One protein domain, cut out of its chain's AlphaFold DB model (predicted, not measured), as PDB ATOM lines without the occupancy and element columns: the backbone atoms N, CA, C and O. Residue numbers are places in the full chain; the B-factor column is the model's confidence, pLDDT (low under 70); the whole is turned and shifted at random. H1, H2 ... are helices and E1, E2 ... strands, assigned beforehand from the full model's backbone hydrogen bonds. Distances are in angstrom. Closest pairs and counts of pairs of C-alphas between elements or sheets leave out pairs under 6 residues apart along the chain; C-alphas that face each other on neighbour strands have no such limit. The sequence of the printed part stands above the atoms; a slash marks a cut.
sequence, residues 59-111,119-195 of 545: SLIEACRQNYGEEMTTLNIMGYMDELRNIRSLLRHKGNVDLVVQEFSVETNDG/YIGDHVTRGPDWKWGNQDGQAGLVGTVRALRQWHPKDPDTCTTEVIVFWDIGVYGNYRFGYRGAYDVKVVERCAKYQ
ATOM      1  N   SER A  59      44.709  -6.707 -14.631       89.25
ATOM      2  CA  SER A  59      45.096  -8.123 -14.576       89.25
ATOM      3  C   SER A  59      44.542  -8.846 -13.342       89.25
ATOM      4  O   SER A  59      44.301 -10.051 -13.418       89.25
ATOM      5  N   LEU A  60      44.357  -8.153 -12.213       89.19
ATOM      6  CA  LEU A  60      43.738  -8.718 -11.009       89.19
ATOM      7  C   LEU A  60      42.214  -8.765 -11.129       89.19
ATOM      8  O   LEU A  60      41.613  -9.744 -10.694       89.19
ATOM      9  N   ILE A  61      41.603  -7.758 -11.762       91.31
ATOM     10  CA  ILE A  61      40.173  -7.751 -12.112       91.31
ATOM     11  C   ILE A  61      39.842  -8.965 -12.984       91.31
ATOM     12  O   ILE A  61      38.957  -9.750 -12.646       91.31
ATOM     13  N   GLU A  62      40.592  -9.172 -14.067       92.12
ATOM     14  CA  GLU A  62      40.350 -10.275 -14.999       92.12
ATOM     15  C   GLU A  62      40.630 -11.646 -14.361       92.12
ATOM     16  O   GLU A  62      39.816 -12.563 -14.472       92.12
ATOM     17  N   ALA A  63      41.714 -11.779 -13.588       92.00
ATOM     18  CA  ALA A  63      41.970 -12.996 -12.819       92.00
ATOM     19  C   ALA A  63      40.871 -13.272 -11.772       92.00
ATOM     20  O   ALA A  63      40.527 -14.429 -11.538       92.00
ATOM     21  N   CYS A  64      40.291 -12.244 -11.145       91.81
ATOM     22  CA  CYS A  64      39.173 -12.409 -10.216       91.81
ATOM     23  C   CYS A  64      37.906 -12.889 -10.936       91.81
ATOM     24  O   CYS A  64      37.250 -13.805 -10.450       91.81
ATOM     25  N   ARG A  65      37.584 -12.324 -12.109       92.62
ATOM     26  CA  ARG A  65      36.436 -12.748 -12.933       92.62
ATOM     27  C   ARG A  65      36.543 -14.207 -13.374       92.62
ATOM     28  O   ARG A  65      35.543 -14.917 -13.364       92.62
ATOM     29  N   GLN A  66      37.748 -14.657 -13.724       93.12
ATOM     30  CA  GLN A  66      38.000 -16.041 -14.141       93.12
ATOM     31  C   GLN A  66      37.957 -17.040 -12.976       93.12
ATOM     32  O   GLN A  66      37.502 -18.164 -13.168       93.12
ATOM     33  N   ASN A  67      38.418 -16.648 -11.782       93.75
ATOM     34  CA  ASN A  67      38.497 -17.546 -10.623       93.75
ATOM     35  C   ASN A  67      37.243 -17.546  -9.731       93.75
ATOM     36  O   ASN A  67      37.005 -18.554  -9.075       93.75
ATOM     37  N   TYR A  68      36.471 -16.452  -9.693       94.81
ATOM     38  CA  TYR A  68      35.351 -16.249  -8.754       94.81
ATOM     39  C   TYR A  68      34.059 -15.745  -9.441       94.81
ATOM     40  O   TYR A  68      33.323 -14.906  -8.912       94.81
ATOM     41  N   GLY A  69      33.807 -16.180 -10.681       91.19
ATOM     42  CA  GLY A  69      32.670 -15.715 -11.487       91.19
ATOM     43  C   GLY A  69      31.293 -16.176 -10.981       91.19
ATOM     44  O   GLY A  69      30.302 -15.451 -11.130       91.19
ATOM     45  N   GLU A  70      31.212 -17.349 -10.346       93.06
ATOM     46  CA  GLU A  70      29.967 -17.868  -9.754       93.06
ATOM     47  C   GLU A  70      29.615 -17.101  -8.469       93.06
ATOM     48  O   GLU A  70      28.464 -16.714  -8.247       93.06
ATOM     49  N   GLU A  71      30.626 -16.781  -7.667       94.62
ATOM     50  CA  GLU A  71      30.556 -15.962  -6.462       94.62
ATOM     51  C   GLU A  71      30.150 -14.522  -6.790       94.62
ATOM     52  O   GLU A  71      29.260 -13.968  -6.147       94.62
ATOM     53  N   MET A  72      30.723 -13.937  -7.848       89.94
ATOM     54  CA  MET A  72      30.324 -12.622  -8.361       89.94
ATOM     55  C   MET A  72      28.852 -12.599  -8.795       89.94
ATOM     56  O   MET A  72      28.107 -11.666  -8.492       89.94
ATOM     57  N   THR A  73      28.408 -13.653  -9.484       90.62
ATOM     58  CA  THR A  73      27.002 -13.816  -9.887       90.62
ATOM     59  C   THR A  73      26.093 -13.942  -8.661       90.62
ATOM     60  O   THR A  73      25.016 -13.349  -8.624       90.62
ATOM     61  N   THR A  74      26.549 -14.650  -7.628       91.12
ATOM     62  CA  THR A  74      25.835 -14.823  -6.356       91.12
ATOM     63  C   THR A  74      25.678 -13.496  -5.608       91.12
ATOM     64  O   THR A  74      24.561 -13.147  -5.229       91.12
ATOM     65  N   LEU A  75      26.753 -12.711  -5.472       84.88
ATOM     66  CA  LEU A  75      26.721 -11.373  -4.861       84.88
ATOM     67  C   LEU A  75      25.781 -10.417  -5.613       84.88
ATOM     68  O   LEU A  75      24.994  -9.708  -4.985       84.88
ATOM     69  N   ASN A  76      25.785 -10.462  -6.950       85.25
ATOM     70  CA  ASN A  76      24.841  -9.702  -7.769       85.25
ATOM     71  C   ASN A  76      23.378 -10.122  -7.514       85.25
ATOM     72  O   ASN A  76      22.517  -9.263  -7.336       85.25
ATOM     73  N   ILE A  77      23.077 -11.423  -7.431       83.62
ATOM     74  CA  ILE A  77      21.722 -11.913  -7.098       83.62
ATOM     75  C   ILE A  77      21.297 -11.475  -5.682       83.62
ATOM     76  O   ILE A  77      20.116 -11.222  -5.449       83.62
ATOM     77  N   MET A  78      22.248 -11.333  -4.754       80.19
ATOM     78  CA  MET A  78      22.022 -10.821  -3.394       80.19
ATOM     79  C   MET A  78      21.868  -9.288  -3.309       80.19
ATOM     80  O   MET A  78      21.528  -8.779  -2.243       80.19
ATOM     81  N   GLY A  79      22.071  -8.548  -4.405       76.19
ATOM     82  CA  GLY A  79      21.898  -7.090  -4.463       76.19
ATOM     83  C   GLY A  79      23.181  -6.263  -4.314       76.19
ATOM     84  O   GLY A  79      23.104  -5.035  -4.331       76.19
ATOM     85  N   TYR A  80      24.359  -6.887  -4.211       79.31
ATOM     86  CA  TYR A  80      25.642  -6.180  -4.138       79.31
ATOM     87  C   TYR A  80      26.127  -5.816  -5.548       79.31
ATOM     88  O   TYR A  80      26.790  -6.611  -6.207       79.31
ATOM     89  N   MET A  81      25.751  -4.625  -6.025       74.69
ATOM     90  CA  MET A  81      25.927  -4.191  -7.426       74.69
ATOM     91  C   MET A  81      27.293  -3.562  -7.763       74.69
ATOM     92  O   MET A  81      27.584  -3.353  -8.941       74.69
ATOM     93  N   ASP A  82      28.128  -3.229  -6.774       82.00
ATOM     94  CA  ASP A  82      29.464  -2.659  -7.012       82.00
ATOM     95  C   ASP A  82      30.467  -3.777  -7.342       82.00
ATOM     96  O   ASP A  82      31.022  -4.428  -6.454       82.00
ATOM     97  N   GLU A  83      30.697  -4.003  -8.641       87.75
ATOM     98  CA  GLU A  83      31.624  -5.029  -9.133       87.75
ATOM     99  C   GLU A  83      33.039  -4.855  -8.555       87.75
ATOM    100  O   GLU A  83      33.665  -5.836  -8.162       87.75
ATOM    101  N   LEU A  84      33.556  -3.625  -8.460       89.62
ATOM    102  CA  LEU A  84      34.937  -3.395  -8.030       89.62
ATOM    103  C   LEU A  84      35.100  -3.622  -6.521       89.62
ATOM    104  O   LEU A  84      36.093  -4.219  -6.098       89.62
ATOM    105  N   ARG A  85      34.103  -3.236  -5.715       88.19
ATOM    106  CA  ARG A  85      34.038  -3.562  -4.280       88.19
ATOM    107  C   ARG A  85      33.909  -5.071  -4.056       88.19
ATOM    108  O   ARG A  85      34.632  -5.627  -3.226       88.19
ATOM    109  N   ASN A  86      33.065  -5.751  -4.835       88.81
ATOM    110  CA  ASN A  86      32.931  -7.210  -4.793       88.81
ATOM    111  C   ASN A  86      34.254  -7.907  -5.146       88.81
ATOM    112  O   ASN A  86      34.675  -8.805  -4.419       88.81
ATOM    113  N   ILE A  87      34.948  -7.477  -6.209       91.50
ATOM    114  CA  ILE A  87      36.263  -8.015  -6.601       91.50
ATOM    115  C   ILE A  87      37.279  -7.845  -5.466       91.50
ATOM    116  O   ILE A  87      37.954  -8.807  -5.101       91.50
ATOM    117  N   ARG A  88      37.375  -6.650  -4.866       93.31
ATOM    118  CA  ARG A  88      38.284  -6.388  -3.734       93.31
ATOM    119  C   ARG A  88      38.013  -7.317  -2.558       93.31
ATOM    120  O   ARG A  88      38.947  -7.925  -2.035       93.31
ATOM    121  N   SER A  89      36.748  -7.466  -2.173       90.44
ATOM    122  CA  SER A  89      36.359  -8.316  -1.048       90.44
ATOM    123  C   SER A  89      36.572  -9.810  -1.353       90.44
ATOM    124  O   SER A  89      37.148 -10.529  -0.535       90.44
ATOM    125  N   LEU A  90      36.243 -10.285  -2.562       92.94
ATOM    126  CA  LEU A  90      36.501 -11.668  -2.994       92.94
ATOM    127  C   LEU A  90      37.997 -11.999  -3.067       92.94
ATOM    128  O   LEU A  90      38.394 -13.091  -2.660       92.94
ATOM    129  N   LEU A  91      38.845 -11.070  -3.524       92.44
ATOM    130  CA  LEU A  91      40.303 -11.232  -3.494       92.44
ATOM    131  C   LEU A  91      40.833 -11.296  -2.051       92.44
ATOM    132  O   LEU A  91      41.688 -12.134  -1.752       92.44
ATOM    133  N   ARG A  92      40.295 -10.467  -1.143       92.62
ATOM    134  CA  ARG A  92      40.640 -10.450   0.292       92.62
ATOM    135  C   ARG A  92      40.275 -11.769   0.985       92.62
ATOM    136  O   ARG A  92      41.101 -12.339   1.699       92.62
ATOM    137  N   HIS A  93      39.068 -12.272   0.723       93.81
ATOM    138  CA  HIS A  93      38.484 -13.464   1.357       93.81
ATOM    139  C   HIS A  93      38.659 -14.761   0.553       93.81
ATOM    140  O   HIS A  93      38.149 -15.807   0.955       93.81
ATOM    141  N   LYS A  94      39.411 -14.719  -0.555       93.44
ATOM    142  CA  LYS A  94      39.736 -15.863  -1.430       93.44
ATOM    143  C   LYS A  94      38.494 -16.625  -1.917       93.44
ATOM    144  O   LYS A  94      38.431 -17.847  -1.803       93.44
ATOM    145  N   GLY A  95      37.497 -15.887  -2.401       90.44
ATOM    146  CA  GLY A  95      36.230 -16.438  -2.900       90.44
ATOM    147  C   GLY A  95      35.187 -16.771  -1.827       90.44
ATOM    148  O   GLY A  95      34.089 -17.201  -2.158       90.44
ATOM    149  N   ASN A  96      35.465 -16.577  -0.534       92.94
ATOM    150  CA  ASN A  96      34.475 -16.875   0.503       92.94
ATOM    151  C   ASN A  96      33.363 -15.805   0.555       92.94
ATOM    152  O   ASN A  96      33.526 -14.757   1.181       92.94
ATOM    153  N   VAL A  97      32.226 -16.098  -0.085       90.44
ATOM    154  CA  VAL A  97      31.044 -15.220  -0.155       90.44
ATOM    155  C   VAL A  97      30.485 -14.874   1.228       90.44
ATOM    156  O   VAL A  97      30.112 -13.725   1.443       90.44
ATOM    157  N   ASP A  98      30.473 -15.805   2.188       89.88
ATOM    158  CA  ASP A  98      29.944 -15.536   3.535       89.88
ATOM    159  C   ASP A  98      30.768 -14.459   4.259       89.88
ATOM    160  O   ASP A  98      30.207 -13.588   4.926       89.88
ATOM    161  N   LEU A  99      32.097 -14.469   4.091       88.62
ATOM    162  CA  LEU A  99      32.984 -13.439   4.644       88.62
ATOM    163  C   LEU A  99      32.836 -12.088   3.929       88.62
ATOM    164  O   LEU A  99      32.901 -11.054   4.591       88.62
ATOM    165  N   VAL A 100      32.578 -12.083   2.616       86.25
ATOM    166  CA  VAL A 100      32.251 -10.860   1.853       86.25
ATOM    167  C   VAL A 100      30.936 -10.250   2.350       86.25
ATOM    168  O   VAL A 100      30.879  -9.070   2.694       86.25
ATOM    169  N   VAL A 101      29.883 -11.062   2.474       85.56
ATOM    170  CA  VAL A 101      28.585 -10.626   3.008       85.56
ATOM    171  C   VAL A 101      28.724 -10.150   4.455       85.56
ATOM    172  O   VAL A 101      28.120  -9.144   4.825       85.56
ATOM    173  N   GLN A 102      29.552 -10.805   5.277       83.12
ATOM    174  CA  GLN A 102      29.844 -10.356   6.638       83.12
ATOM    175  C   GLN A 102      30.590  -9.010   6.667       83.12
ATOM    176  O   GLN A 102      30.248  -8.165   7.494       83.12
ATOM    177  N   GLU A 103      31.561  -8.784   5.774       82.19
ATOM    178  CA  GLU A 103      32.273  -7.502   5.624       82.19
ATOM    179  C   GLU A 103      31.287  -6.358   5.346       82.19
ATOM    180  O   GLU A 103      31.363  -5.320   6.002       82.19
ATOM    181  N   PHE A 104      30.300  -6.585   4.475       76.94
ATOM    182  CA  PHE A 104      29.234  -5.620   4.179       76.94
ATOM    183  C   PHE A 104      28.176  -5.507   5.301       76.94
ATOM    184  O   PHE A 104      27.601  -4.443   5.518       76.94
ATOM    185  N   SER A 105      27.916  -6.578   6.060       60.50
ATOM    186  CA  SER A 105      26.854  -6.618   7.087       60.50
ATOM    187  C   SER A 105      27.194  -5.870   8.383       60.50
ATOM    188  O   SER A 105      26.289  -5.496   9.130       60.50
ATOM    189  N   VAL A 106      28.478  -5.612   8.660       52.50
ATOM    190  CA  VAL A 106      28.915  -4.786   9.809       52.50
ATOM    191  C   VAL A 106      28.493  -3.311   9.651       52.50
ATOM    192  O   VAL A 106      28.538  -2.542  10.609       52.50
ATOM    193  N   GLU A 107      28.010  -2.917   8.472       49.03
ATOM    194  CA  GLU A 107      27.608  -1.553   8.122       49.03
ATOM    195  C   GLU A 107      26.106  -1.281   8.355       49.03
ATOM    196  O   GLU A 107      25.526  -0.430   7.688       49.03
ATOM    197  N   THR A 108      25.442  -1.980   9.288       36.69
ATOM    198  CA  THR A 108      24.029  -1.711   9.628       36.69
ATOM    199  C   THR A 108      23.760  -1.690  11.137       36.69
ATOM    200  O   THR A 108      23.740  -2.719  11.803       36.69
ATOM    201  N   ASN A 109      23.459  -0.501  11.666       32.78
ATOM    202  CA  ASN A 109      22.487  -0.367  12.753       32.78
ATOM    203  C   ASN A 109      21.150   0.038  12.110       32.78
ATOM    204  O   ASN A 109      21.126   0.843  11.181       32.78
ATOM    205  N   ASP A 110      20.049  -0.535  12.595       34.97
ATOM    206  CA  ASP A 110      18.663  -0.173  12.249       34.97
ATOM    207  C   ASP A 110      18.209  -0.379  10.785       34.97
ATOM    208  O   ASP A 110      17.206   0.185  10.351       34.97
ATOM    209  N   GLY A 111      18.878  -1.254  10.024       32.75
ATOM    210  CA  GLY A 111      18.332  -1.820   8.776       32.75
ATOM    211  C   GLY A 111      18.264  -0.876   7.567       32.75
ATOM    212  O   GLY A 111      17.670  -1.227   6.549       32.75
ATOM    213  N   TYR A 119      29.632  11.192   6.152       53.44
ATOM    214  CA  TYR A 119      29.349  12.597   6.433       53.44
ATOM    215  C   TYR A 119      30.453  13.245   7.268       53.44
ATOM    216  O   TYR A 119      31.172  12.599   8.031       53.44
ATOM    217  N   ILE A 120      30.585  14.563   7.129       52.22
ATOM    218  CA  ILE A 120      31.533  15.355   7.918       52.22
ATOM    219  C   ILE A 120      31.129  15.291   9.396       52.22
ATOM    220  O   ILE A 120      29.981  15.540   9.757       52.22
ATOM    221  N   GLY A 121      32.087  14.975  10.262       48.72
ATOM    222  CA  GLY A 121      31.875  14.771  11.691       48.72
ATOM    223  C   GLY A 121      31.580  13.326  12.097       48.72
ATOM    224  O   GLY A 121      31.544  13.067  13.300       48.72
ATOM    225  N   ASP A 122      31.393  12.397  11.154       57.50
ATOM    226  CA  ASP A 122      31.311  10.968  11.473       57.50
ATOM    227  C   ASP A 122      32.637  10.473  12.064       57.50
ATOM    228  O   ASP A 122      33.722  10.927  11.679       57.50
ATOM    229  N   HIS A 123      32.556   9.527  12.997       72.00
ATOM    230  CA  HIS A 123      33.727   8.827  13.501       72.00
ATOM    231  C   HIS A 123      33.992   7.577  12.672       72.00
ATOM    232  O   HIS A 123      33.079   6.809  12.363       72.00
ATOM    233  N   VAL A 124      35.260   7.355  12.344       74.88
ATOM    234  CA  VAL A 124      35.733   6.266  11.490       74.88
ATOM    235  C   VAL A 124      36.895   5.512  12.125       74.88
ATOM    236  O   VAL A 124      37.586   6.025  12.998       74.88
ATOM    237  N   THR A 125      37.136   4.294  11.651       86.50
ATOM    238  CA  THR A 125      38.356   3.509  11.908       86.50
ATOM    239  C   THR A 125      38.922   3.016  10.574       86.50
ATOM    240  O   THR A 125      38.252   3.147   9.545       86.50
ATOM    241  N   ARG A 126      40.132   2.434  10.560       87.69
ATOM    242  CA  ARG A 126      40.657   1.781   9.349       87.69
ATOM    243  C   ARG A 126      39.668   0.736   8.797       87.69
ATOM    244  O   ARG A 126      39.126  -0.087   9.541       87.69
ATOM    245  N   GLY A 127      39.410   0.828   7.498       88.00
ATOM    246  CA  GLY A 127      38.488   0.002   6.723       88.00
ATOM    247  C   GLY A 127      39.171  -1.222   6.103       88.00
ATOM    248  O   GLY A 127      40.355  -1.463   6.360       88.00
ATOM    249  N   PRO A 128      38.435  -2.020   5.311       88.62
ATOM    250  CA  PRO A 128      38.952  -3.252   4.720       88.62
ATOM    251  C   PRO A 128      40.109  -3.030   3.728       88.62
ATOM    252  O   PRO A 128      41.037  -3.838   3.715       88.62
ATOM    253  N   ASP A 129      40.111  -1.946   2.940       89.06
ATOM    254  CA  ASP A 129      41.151  -1.669   1.927       89.06
ATOM    255  C   ASP A 129      42.388  -0.919   2.461       89.06
ATOM    256  O   ASP A 129      43.289  -0.576   1.694       89.06
ATOM    257  N   TRP A 130      42.471  -0.696   3.778       86.56
ATOM    258  CA  TRP A 130      43.543   0.080   4.404       86.56
ATOM    259  C   TRP A 130      44.953  -0.440   4.072       86.56
ATOM    260  O   TRP A 130      45.411  -1.454   4.605       86.56
ATOM    261  N   LYS A 131      45.687   0.339   3.268       82.88
ATOM    262  CA  LYS A 131      47.103   0.110   2.921       82.88
ATOM    263  C   LYS A 131      48.087   1.086   3.586       82.88
ATOM    264  O   LYS A 131      49.291   1.016   3.359       82.88
ATOM    265  N   TRP A 132      47.600   1.979   4.448       77.25
ATOM    266  CA  TRP A 132      48.321   3.172   4.923       77.25
ATOM    267  C   TRP A 132      49.115   2.967   6.227       77.25
ATOM    268  O   TRP A 132      49.237   3.866   7.061       77.25
ATOM    269  N   GLY A 133      49.649   1.758   6.430       76.06
ATOM    270  CA  GLY A 133      50.469   1.411   7.594       76.06
ATOM    271  C   GLY A 133      49.758   1.673   8.929       76.06
ATOM    272  O   GLY A 133      48.720   1.076   9.215       76.06
ATOM    273  N   ASN A 134      50.335   2.566   9.739       75.19
ATOM    274  CA  ASN A 134      49.823   2.989  11.048       75.19
ATOM    275  C   ASN A 134      49.651   4.523  11.124       75.19
ATOM    276  O   ASN A 134      49.980   5.136  12.137       75.19
ATOM    277  N   GLN A 135      49.161   5.170  10.059       67.94
ATOM    278  CA  GLN A 135      48.838   6.612  10.078       67.94
ATOM    279  C   GLN A 135      47.707   6.986  11.058       67.94
ATOM    280  O   GLN A 135      47.634   8.125  11.511       67.94
ATOM    281  N   ASP A 136      46.863   6.020  11.414       63.28
ATOM    282  CA  ASP A 136      45.874   6.062  12.498       63.28
ATOM    283  C   ASP A 136      46.481   5.746  13.886       63.28
ATOM    284  O   ASP A 136      45.788   5.792  14.898       63.28
ATOM    285  N   GLY A 137      47.778   5.425  13.951       66.50
ATOM    286  CA  GLY A 137      48.536   5.055  15.148       66.50
ATOM    287  C   GLY A 137      48.620   3.545  15.370       66.50
ATOM    288  O   GLY A 137      49.714   2.993  15.477       66.50
ATOM    289  N   GLN A 138      47.474   2.870  15.429       68.75
ATOM    290  CA  GLN A 138      47.349   1.411  15.522       68.75
ATOM    291  C   GLN A 138      45.912   0.985  15.197       68.75
ATOM    292  O   GLN A 138      44.976   1.773  15.338       68.75
ATOM    293  N   ALA A 139      45.725  -0.283  14.828       65.75
ATOM    294  CA  ALA A 139      44.407  -0.813  14.493       65.75
ATOM    295  C   ALA A 139      43.400  -0.635  15.644       65.75
ATOM    296  O   ALA A 139      43.658  -1.029  16.781       65.75
ATOM    297  N   GLY A 140      42.237  -0.062  15.322       63.53
ATOM    298  CA  GLY A 140      41.149   0.194  16.270       63.53
ATOM    299  C   GLY A 140      41.121   1.606  16.863       63.53
ATOM    300  O   GLY A 140      40.191   1.910  17.608       63.53
ATOM    301  N   LEU A 141      42.080   2.480  16.531       69.06
ATOM    302  CA  LEU A 141      41.963   3.903  16.849       69.06
ATOM    303  C   LEU A 141      40.956   4.603  15.930       69.06
ATOM    304  O   LEU A 141      40.812   4.276  14.750       69.06
ATOM    305  N   VAL A 142      40.238   5.559  16.517       74.25
ATOM    306  CA  VAL A 142      39.160   6.314  15.878       74.25
ATOM    307  C   VAL A 142      39.717   7.598  15.254       74.25
ATOM    308  O   VAL A 142      40.748   8.117  15.675       74.25
ATOM    309  N   GLY A 143      39.059   8.114  14.224       62.94
ATOM    310  CA  GLY A 143      39.282   9.450  13.679       62.94
ATOM    311  C   GLY A 143      37.961  10.122  13.323       62.94
ATOM    312  O   GLY A 143      36.934   9.459  13.224       62.94
ATOM    313  N   THR A 144      37.967  11.438  13.127       63.06
ATOM    314  CA  THR A 144      36.784  12.200  12.693       63.06
ATOM    315  C   THR A 144      36.909  12.596  11.226       63.06
ATOM    316  O   THR A 144      37.919  13.186  10.836       63.06
ATOM    317  N   VAL A 145      35.877  12.345  10.421       52.47
ATOM    318  CA  VAL A 145      35.787  12.832   9.035       52.47
ATOM    319  C   VAL A 145      35.704  14.360   9.037       52.47
ATOM    320  O   VAL A 145      34.853  14.948   9.704       52.47
ATOM    321  N   ARG A 146      36.592  15.022   8.296       52.81
ATOM    322  CA  ARG A 146      36.691  16.486   8.188       52.81
ATOM    323  C   ARG A 146      36.230  17.032   6.842       52.81
ATOM    324  O   ARG A 146      35.738  18.154   6.805       52.81
ATOM    325  N   ALA A 147      36.385  16.263   5.766       47.06
ATOM    326  CA  ALA A 147      36.002  16.668   4.419       47.06
ATOM    327  C   ALA A 147      35.688  15.460   3.534       47.06
ATOM    328  O   ALA A 147      36.203  14.365   3.770       47.06
ATOM    329  N   LEU A 148      34.887  15.708   2.499       53.56
ATOM    330  CA  LEU A 148      34.526  14.778   1.431       53.56
ATOM    331  C   LEU A 148      34.990  15.392   0.106       53.56
ATOM    332  O   LEU A 148      34.787  16.591  -0.103       53.56
ATOM    333  N   ARG A 149      35.643  14.611  -0.754       58.84
ATOM    334  CA  ARG A 149      36.267  15.075  -2.003       58.84
ATOM    335  C   ARG A 149      36.237  13.980  -3.080       58.84
ATOM    336  O   ARG A 149      35.756  12.869  -2.852       58.84
ATOM    337  N   GLN A 150      36.777  14.309  -4.251       64.75
ATOM    338  CA  GLN A 150      37.140  13.350  -5.295       64.75
ATOM    339  C   GLN A 150      38.596  12.907  -5.113       64.75
ATOM    340  O   GLN A 150      39.478  13.764  -5.016       64.75
ATOM    341  N   TRP A 151      38.854  11.601  -5.157       70.81
ATOM    342  CA  TRP A 151      40.200  11.029  -5.230       70.81
ATOM    343  C   TRP A 151      40.869  11.369  -6.564       70.81
ATOM    344  O   TRP A 151      42.034  11.768  -6.593       70.81
ATOM    345  N   HIS A 152      40.129  11.266  -7.671       72.31
ATOM    346  CA  HIS A 152      40.644  11.523  -9.010       72.31
ATOM    347  C   HIS A 152      39.921  12.694  -9.705       72.31
ATOM    348  O   HIS A 152      38.702  12.800  -9.585       72.31
ATOM    349  N   PRO A 153      40.602  13.558 -10.492       65.75
ATOM    350  CA  PRO A 153      39.944  14.671 -11.192       65.75
ATOM    351  C   PRO A 153      38.863  14.264 -12.195       65.75
ATOM    352  O   PRO A 153      38.039  15.092 -12.566       65.75
ATOM    353  N   LYS A 154      38.899  13.007 -12.653       70.81
ATOM    354  CA  LYS A 154      37.935  12.427 -13.599       70.81
ATOM    355  C   LYS A 154      36.760  11.721 -12.895       70.81
ATOM    356  O   LYS A 154      35.859  11.243 -13.579       70.81
ATOM    357  N   ASP A 155      36.746  11.660 -11.558       60.22
ATOM    358  CA  ASP A 155      35.594  11.160 -10.796       60.22
ATOM    359  C   ASP A 155      34.416  12.152 -10.907       60.22
ATOM    360  O   ASP A 155      34.641  13.364 -10.900       60.22
ATOM    361  N   PRO A 156      33.146  11.707 -10.961       51.75
ATOM    362  CA  PRO A 156      32.008  12.625 -11.057       51.75
ATOM    363  C   PRO A 156      31.903  13.577  -9.855       51.75
ATOM    364  O   PRO A 156      31.991  13.135  -8.713       51.75
ATOM    365  N   ASP A 157      31.598  14.859 -10.087       47.19
ATOM    366  CA  ASP A 157      31.385  15.872  -9.026       47.19
ATOM    367  C   ASP A 157      30.272  15.505  -8.022       47.19
ATOM    368  O   ASP A 157      30.191  16.055  -6.924       47.19
ATOM    369  N   THR A 158      29.384  14.581  -8.396       40.62
ATOM    370  CA  THR A 158      28.306  14.051  -7.549       40.62
ATOM    371  C   THR A 158      28.749  12.915  -6.624       40.62
ATOM    372  O   THR A 158      27.961  12.487  -5.783       40.62
ATOM    373  N   CYS A 159      29.965  12.394  -6.788       52.00
ATOM    374  CA  CYS A 159      30.476  11.229  -6.075       52.00
ATOM    375  C   CYS A 159      31.569  11.644  -5.084       52.00
ATOM    376  O   CYS A 159      32.552  12.285  -5.444       52.00
ATOM    377  N   THR A 160      31.415  11.240  -3.823       58.28
ATOM    378  CA  THR A 160      32.530  11.245  -2.870       58.28
ATOM    379  C   THR A 160      33.362   9.998  -3.123       58.28
ATOM    380  O   THR A 160      32.818   8.900  -3.085       58.28
ATOM    381  N   THR A 161      34.655  10.171  -3.391       67.38
ATOM    382  CA  THR A 161      35.614   9.068  -3.590       67.38
ATOM    383  C   THR A 161      36.863   9.206  -2.705       67.38
ATOM    384  O   THR A 161      37.581   8.225  -2.499       67.38
ATOM    385  N   GLU A 162      37.087  10.386  -2.114       69.44
ATOM    386  CA  GLU A 162      38.112  10.692  -1.109       69.44
ATOM    387  C   GLU A 162      37.466  11.238   0.174       69.44
ATOM    388  O   GLU A 162      36.545  12.059   0.135       69.44
ATOM    389  N   VAL A 163      37.994  10.831   1.328       60.31
ATOM    390  CA  VAL A 163      37.613  11.349   2.646       60.31
ATOM    391  C   VAL A 163      38.845  11.783   3.425       60.31
ATOM    392  O   VAL A 163      39.849  11.073   3.486       60.31
ATOM    393  N   ILE A 164      38.770  12.958   4.047       64.19
ATOM    394  CA  ILE A 164      39.838  13.479   4.905       64.19
ATOM    395  C   ILE A 164      39.486  13.163   6.348       64.19
ATOM    396  O   ILE A 164      38.422  13.562   6.825       64.19
ATOM    397  N   VAL A 165      40.380  12.477   7.054       60.12
ATOM    398  CA  VAL A 165      40.162  12.017   8.430       60.12
ATOM    399  C   VAL A 165      41.217  12.613   9.351       60.12
ATOM    400  O   VAL A 165      42.407  12.597   9.047       60.12
ATOM    401  N   PHE A 166      40.772  13.121  10.499       58.84
ATOM    402  CA  PHE A 166      41.621  13.573  11.598       58.84
ATOM    403  C   PHE A 166      41.643  12.499  12.697       58.84
ATOM    404  O   PHE A 166      40.682  12.373  13.458       58.84
ATOM    405  N   TRP A 167      42.716  11.712  12.760       64.31
ATOM    406  CA  TRP A 167      42.877  10.566  13.664       64.31
ATOM    407  C   TRP A 167      43.046  10.962  15.121       64.31
ATOM    408  O   TRP A 167      43.536  12.058  15.415       64.31
ATOM    409  N   ASP A 168      42.733  10.042  16.041       57.69
ATOM    410  CA  ASP A 168      42.755  10.322  17.478       57.69
ATOM    411  C   ASP A 168      44.147  10.566  18.092       57.69
ATOM    412  O   ASP A 168      44.268  11.117  19.190       57.69
ATOM    413  N   ILE A 169      45.200  10.344  17.305       51.31
ATOM    414  CA  ILE A 169      46.598  10.671  17.620       51.31
ATOM    415  C   ILE A 169      47.056  12.076  17.180       51.31
ATOM    416  O   ILE A 169      48.168  12.478  17.498       51.31
ATOM    417  N   GLY A 170      46.214  12.838  16.469       46.72
ATOM    418  CA  GLY A 170      46.510  14.221  16.041       46.72
ATOM    419  C   GLY A 170      47.103  14.346  14.635       46.72
ATOM    420  O   GLY A 170      47.474  15.440  14.216       46.72
ATOM    421  N   VAL A 171      47.165  13.237  13.901       50.81
ATOM    422  CA  VAL A 171      47.543  13.177  12.484       50.81
ATOM    423  C   VAL A 171      46.281  13.274  11.626       50.81
ATOM    424  O   VAL A 171      45.242  12.725  11.994       50.81
ATOM    425  N   TYR A 172      46.364  13.938  10.475       61.97
ATOM    426  CA  TYR A 172      45.339  13.866   9.434       61.97
ATOM    427  C   TYR A 172      45.887  13.208   8.169       61.97
ATOM    428  O   TYR A 172      47.088  13.283   7.895       61.97
ATOM    429  N   GLY A 173      44.991  12.600   7.401       60.22
ATOM    430  CA  GLY A 173      45.297  12.018   6.101       60.22
ATOM    431  C   GLY A 173      44.055  11.886   5.230       60.22
ATOM    432  O   GLY A 173      42.923  12.024   5.708       60.22
ATOM    433  N   ASN A 174      44.298  11.621   3.951       72.94
ATOM    434  CA  ASN A 174      43.279  11.440   2.930       72.94
ATOM    435  C   ASN A 174      43.197   9.961   2.545       72.94
ATOM    436  O   ASN A 174      44.223   9.306   2.363       72.94
ATOM    437  N   TYR A 175      41.977   9.447   2.417       81.12
ATOM    438  CA  TYR A 175      41.694   8.021   2.286       81.12
ATOM    439  C   TYR A 175      40.621   7.776   1.225       81.12
ATOM    440  O   TYR A 175      39.724   8.603   1.053       81.12
ATOM    441  N   ARG A 176      40.687   6.647   0.514       85.94
ATOM    442  CA  ARG A 176      39.672   6.276  -0.482       85.94
ATOM    443  C   ARG A 176      38.387   5.840   0.210       85.94
ATOM    444  O   ARG A 176      38.417   5.089   1.187       85.94
ATOM    445  N   PHE A 177      37.261   6.282  -0.330       76.50
ATOM    446  CA  PHE A 177      35.935   5.853   0.095       76.50
ATOM    447  C   PHE A 177      35.038   5.765  -1.140       76.50
ATOM    448  O   PHE A 177      34.436   6.752  -1.543       76.50
ATOM    449  N   GLY A 178      35.040   4.608  -1.801       77.00
ATOM    450  CA  GLY A 178      34.342   4.360  -3.065       77.00
ATOM    451  C   GLY A 178      35.210   4.484  -4.327       77.00
ATOM    452  O   GLY A 178      34.808   3.978  -5.375       77.00
ATOM    453  N   TYR A 179      36.418   5.069  -4.270       83.62
ATOM    454  CA  TYR A 179      37.313   5.112  -5.440       83.62
ATOM    455  C   TYR A 179      37.669   3.693  -5.909       83.62
ATOM    456  O   TYR A 179      38.304   2.943  -5.168       83.62
ATOM    457  N   ARG A 180      37.252   3.313  -7.126       87.75
ATOM    458  CA  ARG A 180      37.404   1.947  -7.678       87.75
ATOM    459  C   ARG A 180      36.981   0.849  -6.681       87.75
ATOM    460  O   ARG A 180      37.654  -0.174  -6.559       87.75
ATOM    461  N   GLY A 181      35.898   1.088  -5.934       82.56
ATOM    462  CA  GLY A 181      35.368   0.166  -4.921       82.56
ATOM    463  C   GLY A 181      36.204   0.049  -3.637       82.56
ATOM    464  O   GLY A 181      35.952  -0.855  -2.846       82.56
ATOM    465  N   ALA A 182      37.211   0.909  -3.429       86.25
ATOM    466  CA  ALA A 182      38.082   0.888  -2.253       86.25
ATOM    467  C   ALA A 182      37.477   1.650  -1.066       86.25
ATOM    468  O   ALA A 182      37.147   2.833  -1.186       86.25
ATOM    469  N   TYR A 183      37.424   1.006   0.099       86.88
ATOM    470  CA  TYR A 183      36.994   1.606   1.360       86.88
ATOM    471  C   TYR A 183      38.127   1.506   2.387       86.88
ATOM    472  O   TYR A 183      38.249   0.550   3.158       86.88
ATOM    473  N   ASP A 184      38.996   2.517   2.381       89.12
ATOM    474  CA  ASP A 184      40.149   2.596   3.280       89.12
ATOM    475  C   ASP A 184      39.738   2.909   4.723       89.12
ATOM    476  O   ASP A 184      40.475   2.594   5.654       89.12
ATOM    477  N   VAL A 185      38.564   3.508   4.936       86.38
ATOM    478  CA  VAL A 185      37.993   3.775   6.263       86.38
ATOM    479  C   VAL A 185      36.553   3.283   6.346       86.38
ATOM    480  O   VAL A 185      35.845   3.238   5.345       86.38
ATOM    481  N   LYS A 186      36.115   2.937   7.558       85.75
ATOM    482  CA  LYS A 186      34.738   2.528   7.863       85.75
ATOM    483  C   LYS A 186      34.152   3.396   8.968       85.75
ATOM    484  O   LYS A 186      34.848   3.701   9.939       85.75
ATOM    485  N   VAL A 187      32.882   3.776   8.839       76.25
ATOM    486  CA  VAL A 187      32.158   4.543   9.868       76.25
ATOM    487  C   VAL A 187      31.869   3.647  11.074       76.25
ATOM    488  O   VAL A 187      31.433   2.512  10.917       76.25
ATOM    489  N   VAL A 188      32.122   4.162  12.279       79.00
ATOM    490  CA  VAL A 188      31.844   3.484  13.561       79.00
ATOM    491  C   VAL A 188      30.844   4.239  14.437       79.00
ATOM    492  O   VAL A 188      30.172   3.622  15.256       79.00
ATOM    493  N   GLU A 189      30.691   5.553  14.249       69.44
ATOM    494  CA  GLU A 189      29.645   6.359  14.890       69.44
ATOM    495  C   GLU A 189      29.206   7.465  13.923       69.44
ATOM    496  O   GLU A 189      30.045   8.189  13.380       69.44
ATOM    497  N   ARG A 190      27.895   7.618  13.711       61.22
ATOM    498  CA  ARG A 190      27.344   8.738  12.936       61.22
ATOM    499  C   ARG A 190      27.274   9.996  13.791       61.22
ATOM    500  O   ARG A 190      26.864   9.941  14.950       61.22
ATOM    501  N   CYS A 191      27.606  11.145  13.213       51.59
ATOM    502  CA  CYS A 191      27.454  12.424  13.896       51.59
ATOM    503  C   CYS A 191      25.978  12.671  14.255       51.59
ATOM    504  O   CYS A 191      25.105  12.665  13.386       51.59
ATOM    505  N   ALA A 192      25.700  12.945  15.535       47.28
ATOM    506  CA  ALA A 192      24.342  13.082  16.078       47.28
ATOM    507  C   ALA A 192      23.467  14.146  15.378       47.28
ATOM    508  O   ALA A 192      22.247  14.093  15.466       47.28
ATOM    509  N   LYS A 193      24.064  15.086  14.630       41.25
ATOM    510  CA  LYS A 193      23.331  16.074  13.815       41.25
ATOM    511  C   LYS A 193      22.629  15.475  12.588       41.25
ATOM    512  O   LYS A 193      21.789  16.150  12.002       41.25
ATOM    513  N   TYR A 194      22.967  14.241  12.208       39.56
ATOM    514  CA  TYR A 194      22.319  13.483  11.132       39.56
ATOM    515  C   TYR A 194      21.366  12.398  11.656       39.56
ATOM    516  O   TYR A 194      20.786  11.659  10.864       39.56
ATOM    517  N   GLN A 195      21.163  12.308  12.976       36.25
ATOM    518  CA  GLN A 195      20.047  11.545  13.529       36.25
ATOM    519  C   GLN A 195      18.765  12.343  13.278       36.25
ATOM    520  O   GLN A 195      18.547  13.396  13.877       36.25
TER     521      GLN A 195
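Overview. This is residues 59 to 111 and 119 to 195 of the 545 residues of the protein "Skeletrophin" of Reticulomyxa filosa (UniProt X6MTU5). Two lobes make up this domain: a cluster of four short, crossed helices, with H3 in its middle, and a five-stranded antiparallel sheet curled like part of a barrel. The sheet folds back on itself, so that E4 and E3 face E1 and E5 with E2 as the hinge, and no named helix is on it. The printed part has 130 residues, with H1 to H4 followed by E1 to E5; the sheet's order is E4, E3, E2, E1, E5, and the class is mixed, helices and strands. The whole is compact, with a radius of gyration of the C-alphas of 15.5 A and spans of 43 by 35 by 31 A.

Along the chain. H1, residues 59 to 67, begins at C-alpha 59 (45.096, -8.123, -14.576) and is 12.2 A long. H2 is residues 69 to 77, 12.4 A; H3, residues 83 to 93, 15.1 A; H4, residues 97 to 105, 12.0 A. E1 is residues 123 to 126, 10.7 A; E2, residues 143 to 149, 16.9 A, beginning at C-alpha 143 (39.282, 9.450, 13.679). E3 is residues 162 to 167, 15.5 A; E4, residues 172 to 176, 13.7 A; E5, residues 185 to 189, 12.3 A, ending at C-alpha 189 (29.645, 6.359, 14.890).

Arrangement. H3 is the hub. It touches H1, about perpendicular at 74 degrees, the closest C-alphas being those of Cys 64 and Ile 87, 6.4 A apart. It touches H2 at a steep tilt of 59 degrees, opposite ways, closest at Met 72 and Asn 86, C-alphas 7.0 A apart. It touches H4 at a steep tilt of 66 degrees, opposite ways, closest at Ser 89 and Val 100, C-alphas 5.6 A apart. H1 and H4 are apart. In H1, H2, H3 and H4 every O i to N i+4 pair is within hydrogen-bond range. E1 to E4 form a meander, each strand the antiparallel neighbour of the one before. Within hydrogen-bond range are N 163 and O 175 of E3 and E4, 2.8 A; N 146 and O 164 of E2 and E3, 2.8 A; N 124 and O 143 of E1 and E2, 2.8 A; and N 125 and O 186 of E1 and E5, 2.9 A. The edge strands E4 and E5 have their closest C-alphas at Tyr 175 and Val 185, 6.9 A apart.

Size, cuts and confidence. The C-alphas farthest apart, of Gln 66 and Lys 193, are 45.0 A apart. Residues 112 to 118 are not printed; C-alphas 111 and 119 are 18.3 A apart across this cut. The links E1 to E2 and E2 to E3 are long. Mean pLDDT of the printed part is 73.2, with 53 residues under 70, among them residues 155 to 173.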